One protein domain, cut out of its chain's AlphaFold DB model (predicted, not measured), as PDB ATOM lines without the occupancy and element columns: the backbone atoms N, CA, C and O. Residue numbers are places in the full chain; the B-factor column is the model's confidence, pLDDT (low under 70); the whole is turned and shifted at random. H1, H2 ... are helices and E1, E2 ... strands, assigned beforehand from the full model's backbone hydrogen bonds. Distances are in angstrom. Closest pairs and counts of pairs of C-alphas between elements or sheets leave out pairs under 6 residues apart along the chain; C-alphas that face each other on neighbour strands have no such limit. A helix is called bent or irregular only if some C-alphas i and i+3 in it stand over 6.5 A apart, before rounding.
ATOM      1  N   LYS A  80     175.388 159.367 201.827       92.38
ATOM      2  CA  LYS A  80     176.152 159.833 200.666       92.38
ATOM      3  C   LYS A  80     175.225 160.538 199.685       92.38
ATOM      4  O   LYS A  80     175.571 161.610 199.198       92.38
ATOM      5  N   ILE A  81     174.043 159.980 199.437       92.50
ATOM      6  CA  ILE A  81     173.035 160.607 198.576       92.50
ATOM      7  C   ILE A  81     172.538 161.907 199.199       92.50
ATOM      8  O   ILE A  81     172.536 162.938 198.531       92.50
ATOM      9  N   ARG A  82     172.177 161.884 200.485       93.31
ATOM     10  CA  ARG A  82     171.656 163.054 201.197       93.31
ATOM     11  C   ARG A  82     172.625 164.236 201.188       93.31
ATOM     12  O   ARG A  82     172.178 165.361 201.002       93.31
ATOM     13  N   LEU A  83     173.919 163.992 201.410       92.06
ATOM     14  CA  LEU A  83     174.929 165.054 201.501       92.06
ATOM     15  C   LEU A  83     175.372 165.594 200.134       92.06
ATOM     16  O   LEU A  83     175.758 166.752 200.053       92.06
ATOM     17  N   ASN A  84     175.308 164.781 199.073       89.75
ATOM     18  CA  ASN A  84     175.774 165.168 197.733       89.75
ATOM     19  C   ASN A  84     174.643 165.558 196.763       89.75
ATOM     20  O   ASN A  84     174.918 165.827 195.597       89.75
ATOM     21  N   SER A  85     173.381 165.572 197.204       89.19
ATOM     22  CA  SER A  85     172.229 165.886 196.348       89.19
ATOM     23  C   SER A  85     171.502 167.144 196.809       89.19
ATOM     24  O   SER A  85     171.397 167.424 198.004       89.19
ATOM     25  N   THR A  86     170.894 167.859 195.864       85.12
ATOM     26  CA  THR A  86     169.901 168.891 196.179       85.12
ATOM     27  C   THR A  86     168.637 168.253 196.777       85.12
ATOM     28  O   THR A  86     168.374 167.057 196.612       85.12
ATOM     29  N   SER A  87     167.860 169.031 197.540       84.38
ATOM     30  CA  SER A  87     166.589 168.581 198.143       84.38
ATOM     31  C   SER A  87     166.707 167.327 199.029       84.38
ATOM     32  O   SER A  87     165.792 166.508 199.089       84.38
ATOM     33  N   GLY A  88     167.859 167.129 199.679       92.25
ATOM     34  CA  GLY A  88     168.095 165.994 200.576       92.25
ATOM     35  C   GLY A  88     168.117 164.624 199.888       92.25
ATOM     36  O   GLY A  88     167.995 163.612 200.575       92.25
ATOM     37  N   GLY A  89     168.258 164.565 198.558       94.00
ATOM     38  CA  GLY A  89     168.379 163.306 197.815       94.00
ATOM     39  C   GLY A  89     167.070 162.670 197.354       94.00
ATOM     40  O   GLY A  89     167.093 161.549 196.855       94.00
ATOM     41  N   ILE A  90     165.936 163.364 197.480       94.81
ATOM     42  CA  ILE A  90     164.632 162.814 197.078       94.81
ATOM     43  C   ILE A  90     164.539 162.496 195.593       94.81
ATOM     44  O   ILE A  90     163.996 161.452 195.240       94.81
ATOM     45  N   PHE A  91     165.106 163.340 194.728       93.25
ATOM     46  CA  PHE A  91     165.172 163.034 193.300       93.25
ATOM     47  C   PHE A  91     165.828 161.671 193.058       93.25
ATOM     48  O   PHE A  91     165.271 160.842 192.345       93.25
ATOM     49  N   SER A  92     166.971 161.421 193.701       93.50
ATOM     50  CA  SER A  92     167.718 160.177 193.551       93.50
ATOM     51  C   SER A  92     166.878 158.973 193.972       93.50
ATOM     52  O   SER A  92     166.822 157.999 193.233       93.50
ATOM     53  N   GLU A  93     166.174 159.038 195.106       94.75
ATOM     54  CA  GLU A  93     165.314 157.931 195.554       94.75
ATOM     55  C   GLU A  93     164.141 157.663 194.597       94.75
ATOM     56  O   GLU A  93     163.866 156.508 194.277       94.75
ATOM     57  N   LEU A  94     163.498 158.709 194.068       94.50
ATOM     58  CA  LEU A  94     162.427 158.556 193.076       94.50
ATOM     59  C   LEU A  94     162.952 157.996 191.746       94.50
ATOM     60  O   LEU A  94     162.345 157.092 191.172       94.50
ATOM     61  N   ALA A  95     164.100 158.488 191.277       94.69
ATOM     62  CA  ALA A  95     164.734 158.024 190.049       94.69
ATOM     63  C   ALA A  95     165.086 156.531 190.124       94.69
ATOM     64  O   ALA A  95     164.828 155.796 189.173       94.69
ATOM     65  N   LYS A  96     165.598 156.049 191.267       94.44
ATOM     66  CA  LYS A  96     165.859 154.616 191.478       94.44
ATOM     67  C   LYS A  96     164.597 153.775 191.287       94.44
ATOM     68  O   LYS A  96     164.657 152.766 190.597       94.44
ATOM     69  N   VAL A  97     163.467 154.193 191.865       95.81
ATOM     70  CA  VAL A  97     162.190 153.468 191.736       95.81
ATOM     71  C   VAL A  97     161.758 153.388 190.274       95.81
ATOM     72  O   VAL A  97     161.364 152.317 189.823       95.81
ATOM     73  N   VAL A  98     161.861 154.482 189.517       97.00
ATOM     74  CA  VAL A  98     161.516 154.487 188.085       97.00
ATOM     75  C   VAL A  98     162.381 153.492 187.306       97.00
ATOM     76  O   VAL A  98     161.843 152.658 186.582       97.00
ATOM     77  N   LEU A  99     163.703 153.528 187.496       96.00
ATOM     78  CA  LEU A  99     164.642 152.659 186.777       96.00
ATOM     79  C   LEU A  99     164.488 151.180 187.160       96.00
ATOM     80  O   LEU A  99     164.535 150.312 186.294       96.00
ATOM     81  N   LEU A 100     164.258 150.881 188.443       95.50
ATOM     82  CA  LEU A 100     164.021 149.512 188.922       95.50
ATOM     83  C   LEU A 100     162.737 148.901 188.346       95.50
ATOM     84  O   LEU A 100     162.646 147.684 188.225       95.50
ATOM     85  N   ASN A 101     161.770 149.736 187.959       96.19
ATOM     86  CA  ASN A 101     160.547 149.312 187.282       96.19
ATOM     87  C   ASN A 101     160.674 149.320 185.745       96.19
ATOM     88  O   ASN A 101     159.663 149.294 185.047       96.19
ATOM     89  N   GLY A 102     161.898 149.384 185.204       95.31
ATOM     90  CA  GLY A 102     162.150 149.385 183.758       95.31
ATOM     91  C   GLY A 102     161.790 150.696 183.054       95.31
ATOM     92  O   GLY A 102     161.693 150.729 181.830       95.31
ATOM     93  N   GLY A 103     161.563 151.772 183.811       96.44
ATOM     94  CA  GLY A 103     161.329 153.105 183.268       96.44
ATOM     95  C   GLY A 103     162.619 153.821 182.866       96.44
ATOM     96  O   GLY A 103     163.729 153.378 183.154       96.44
ATOM     97  N   LEU A 104     162.453 154.984 182.240       97.06
ATOM     98  CA  LEU A 104     163.534 155.899 181.872       97.06
ATOM     99  C   LEU A 104     163.475 157.156 182.738       97.06
ATOM    100  O   LEU A 104     162.391 157.649 183.053       97.06
ATOM    101  N   VAL A 105     164.636 157.709 183.077       96.00
ATOM    102  CA  VAL A 105     164.732 159.011 183.748       96.00
ATOM    103  C   VAL A 105     165.368 160.004 182.786       96.00
ATOM    104  O   VAL A 105     166.500 159.817 182.343       96.00
ATOM    105  N   VAL A 106     164.623 161.062 182.466       95.44
ATOM    106  CA  VAL A 106     165.050 162.159 181.588       95.44
ATOM    107  C   VAL A 106     165.306 163.388 182.449       95.44
ATOM    108  O   VAL A 106     164.464 163.761 183.267       95.44
ATOM    109  N   GLY A 107     166.461 164.020 182.277       92.00
ATOM    110  CA  GLY A 107     166.859 165.152 183.106       92.00
ATOM    111  C   GLY A 107     167.841 166.089 182.422       92.00
ATOM    112  O   GLY A 107     167.991 166.088 181.199       92.00
ATOM    113  N   ALA A 108     168.494 166.912 183.237       91.31
ATOM    114  CA  ALA A 108     169.562 167.805 182.819       91.31
ATOM    115  C   ALA A 108     170.778 167.603 183.729       91.31
ATOM    116  O   ALA A 108     170.622 167.447 184.943       91.31
ATOM    117  N   ARG A 109     171.976 167.611 183.149       89.31
ATOM    118  CA  ARG A 109     173.252 167.460 183.860       89.31
ATOM    119  C   ARG A 109     174.280 168.458 183.344       89.31
ATOM    120  O   ARG A 109     174.123 168.995 182.252       89.31
ATOM    121  N   TYR A 110     175.339 168.678 184.115       89.88
ATOM    122  CA  TYR A 110     176.507 169.409 183.634       89.88
ATOM    123  C   TYR A 110     177.448 168.463 182.889       89.88
ATOM    124  O   TYR A 110     177.745 167.376 183.377       89.88
ATOM    125  N   ASN A 111     177.929 168.881 181.724       89.94
ATOM    126  CA  ASN A 111     179.003 168.189 181.024       89.94
ATOM    127  C   ASN A 111     180.387 168.626 181.539       89.94
ATOM    128  O   ASN A 111     180.509 169.453 182.444       89.94
ATOM    129  N   LYS A 112     181.456 168.088 180.934       91.19
ATOM    130  CA  LYS A 112     182.851 168.377 181.323       91.19
ATOM    131  C   LYS A 112     183.236 169.856 181.194       91.19
ATOM    132  O   LYS A 112     184.217 170.276 181.793       91.19
ATOM    133  N   GLN A 113     182.491 170.631 180.412       94.88
ATOM    134  CA  GLN A 113     182.683 172.066 180.216       94.88
ATOM    135  C   GLN A 113     181.792 172.903 181.148       94.88
ATOM    136  O   GLN A 113     181.707 174.115 180.975       94.88
ATOM    137  N   HIS A 114     181.120 172.276 182.121       89.25
ATOM    138  CA  HIS A 114     180.133 172.911 182.999       89.25
ATOM    139  C   HIS A 114     178.957 173.553 182.245       89.25
ATOM    140  O   HIS A 114     178.324 174.487 182.735       89.25
ATOM    141  N   LEU A 115     178.623 173.024 181.065       92.19
ATOM    142  CA  LEU A 115     177.422 173.400 180.326       92.19
ATOM    143  C   LEU A 115     176.297 172.410 180.625       92.19
ATOM    144  O   LEU A 115     176.542 171.215 180.790       92.19
ATOM    145  N   VAL A 116     175.067 172.916 180.702       91.25
ATOM    146  CA  VAL A 116     173.878 172.083 180.914       91.25
ATOM    147  C   VAL A 116     173.525 171.361 179.616       91.25
ATOM    148  O   VAL A 116     173.374 171.997 178.575       91.25
ATOM    149  N   GLU A 117     173.333 170.050 179.694       93.44
ATOM    150  CA  GLU A 117     172.808 169.219 178.613       93.44
ATOM    151  C   GLU A 117     171.682 168.315 179.117       93.44
ATOM    152  O   GLU A 117     171.620 167.973 180.301       93.44
ATOM    153  N   HIS A 118     170.787 167.929 178.210       93.56
ATOM    154  CA  HIS A 118     169.783 166.914 178.497       93.56
ATOM    155  C   HIS A 118     170.407 165.518 178.428       93.56
ATOM    156  O   HIS A 118     171.185 165.234 177.521       93.56
ATOM    157  N   ASP A 119     170.044 164.649 179.369       92.81
ATOM    158  CA  ASP A 119     170.491 163.252 179.401       92.81
ATOM    159  C   ASP A 119     169.310 162.326 179.706       92.81
ATOM    160  O   ASP A 119     168.332 162.717 180.357       92.81
ATOM    161  N   ILE A 120     169.419 161.093 179.220       95.56
ATOM    162  CA  ILE A 120     168.467 160.013 179.456       95.56
ATOM    163  C   ILE A 120     169.241 158.840 180.042       95.56
ATOM    164  O   ILE A 120     170.258 158.394 179.496       95.56
ATOM    165  N   ILE A 121     168.753 158.333 181.170       95.00
ATOM    166  CA  ILE A 121     169.338 157.181 181.843       95.00
ATOM    167  C   ILE A 121     168.321 156.050 181.952       95.00
ATOM    168  O   ILE A 121     167.142 156.264 182.228       95.00
ATOM    169  N   GLU A 122     168.828 154.836 181.766       94.94
ATOM    170  CA  GLU A 122     168.076 153.575 181.858       94.94
ATOM    171  C   GLU A 122     168.639 152.675 182.972       94.94
ATOM    172  O   GLU A 122     168.169 151.565 183.191       94.94
ATOM    173  N   ARG A 123     169.695 153.133 183.666       92.25
ATOM    174  CA  ARG A 123     170.433 152.358 184.672       92.25
ATOM    175  C   ARG A 123     170.781 153.194 185.896       92.25
ATOM    176  O   ARG A 123     171.158 154.363 185.777       92.25
ATOM    177  N   ILE A 124     170.681 152.573 187.067       90.81
ATOM    178  CA  ILE A 124     170.776 153.226 188.380       90.81
ATOM    179  C   ILE A 124     172.152 153.858 188.636       90.81
ATOM    180  O   ILE A 124     172.253 154.911 189.265       90.81
ATOM    181  N   GLU A 125     173.221 153.278 188.085       89.19
ATOM    182  CA  GLU A 125     174.600 153.736 188.272       89.19
ATOM    183  C   GLU A 125     174.868 155.081 187.594       89.19
ATOM    184  O   GLU A 125     175.903 155.700 187.848       89.19
ATOM    185  N   ARG A 126     173.968 155.533 186.711       87.75
ATOM    186  CA  ARG A 126     174.082 156.821 186.019       87.75
ATOM    187  C   ARG A 126     173.434 157.985 186.776       87.75
ATOM    188  O   ARG A 126     173.664 159.117 186.378       87.75
ATOM    189  N   ILE A 127     172.704 157.749 187.875       85.94
ATOM    190  CA  ILE A 127     172.035 158.825 188.640       85.94
ATOM    191  C   ILE A 127     173.044 159.804 189.268       85.94
ATOM    192  O   ILE A 127     172.799 161.004 189.296       85.94
TER     193      ILE A 127
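What this domain is: This is residues 80 to 127 of the 130 residues of the protein "4Fe-4S binding protein" of Epulopiscium sp (UniProt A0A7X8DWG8). What is the main picture? Helix H2 and the hairpin E1-E2 make an open V, joined by the turn at residues 101 to 104, with the short helix H1 folded against H2 at its far end. Residues 83 to 88 stick out there. What builds it? The 48 printed residues hold H1, H2, E1 and E2 in that order, a mixed class of helices and strands, and the strands make one antiparallel sheet. How large is it? It is only just compact, close to loose, with a radius of gyration of the C-alphas of 11.3 A and spans of 32 by 23 by 15 A.

How they stand to each other: How do the helices meet? H1, residues 80 to 84, touches H2, residues 86 to 100, with residues 88 to 92 of H2 alone; the closest C-alphas, of Arg 82 and Gly 88, are 4.7 A apart. Are their backbones even? In H1 the O i to N i+4 pair is within hydrogen-bond range; in H2 8 of 11 are, and H2 is irregular, with C-alphas 88 and 91 8.4 A apart. How do the strands pair? E1, residues 105 to 110, and E2, residues 116 to 121, form an antiparallel hairpin at 146 degrees, with N 107 and O 119 3.0 A apart, within hydrogen-bond range. Where is H2 nearest to them? The closest C-alphas of H2 and E1, of Ala 95 and Val 105, are 6.4 A apart; H2 and E2 are only just apart, at 8.2 A.

Where its parts are: Where do the helices run? H1 begins at C-alpha 80, (176.152, 159.833, 200.666), and is 6.1 A long; H2 is 21.5 A long. And the strands? E1 is 15.7 A long and E2 15.6 A, ending at C-alpha 121, (169.338, 157.181, 181.843).

The domain as a whole: What are its limits? The C-alphas of Asn 101 and Gln 113, the two farthest apart, are 32.5 A apart. Is anything missing or uncertain? The printed part has no cut, the three links are tight, and no printed residue is under 70 in pLDDT.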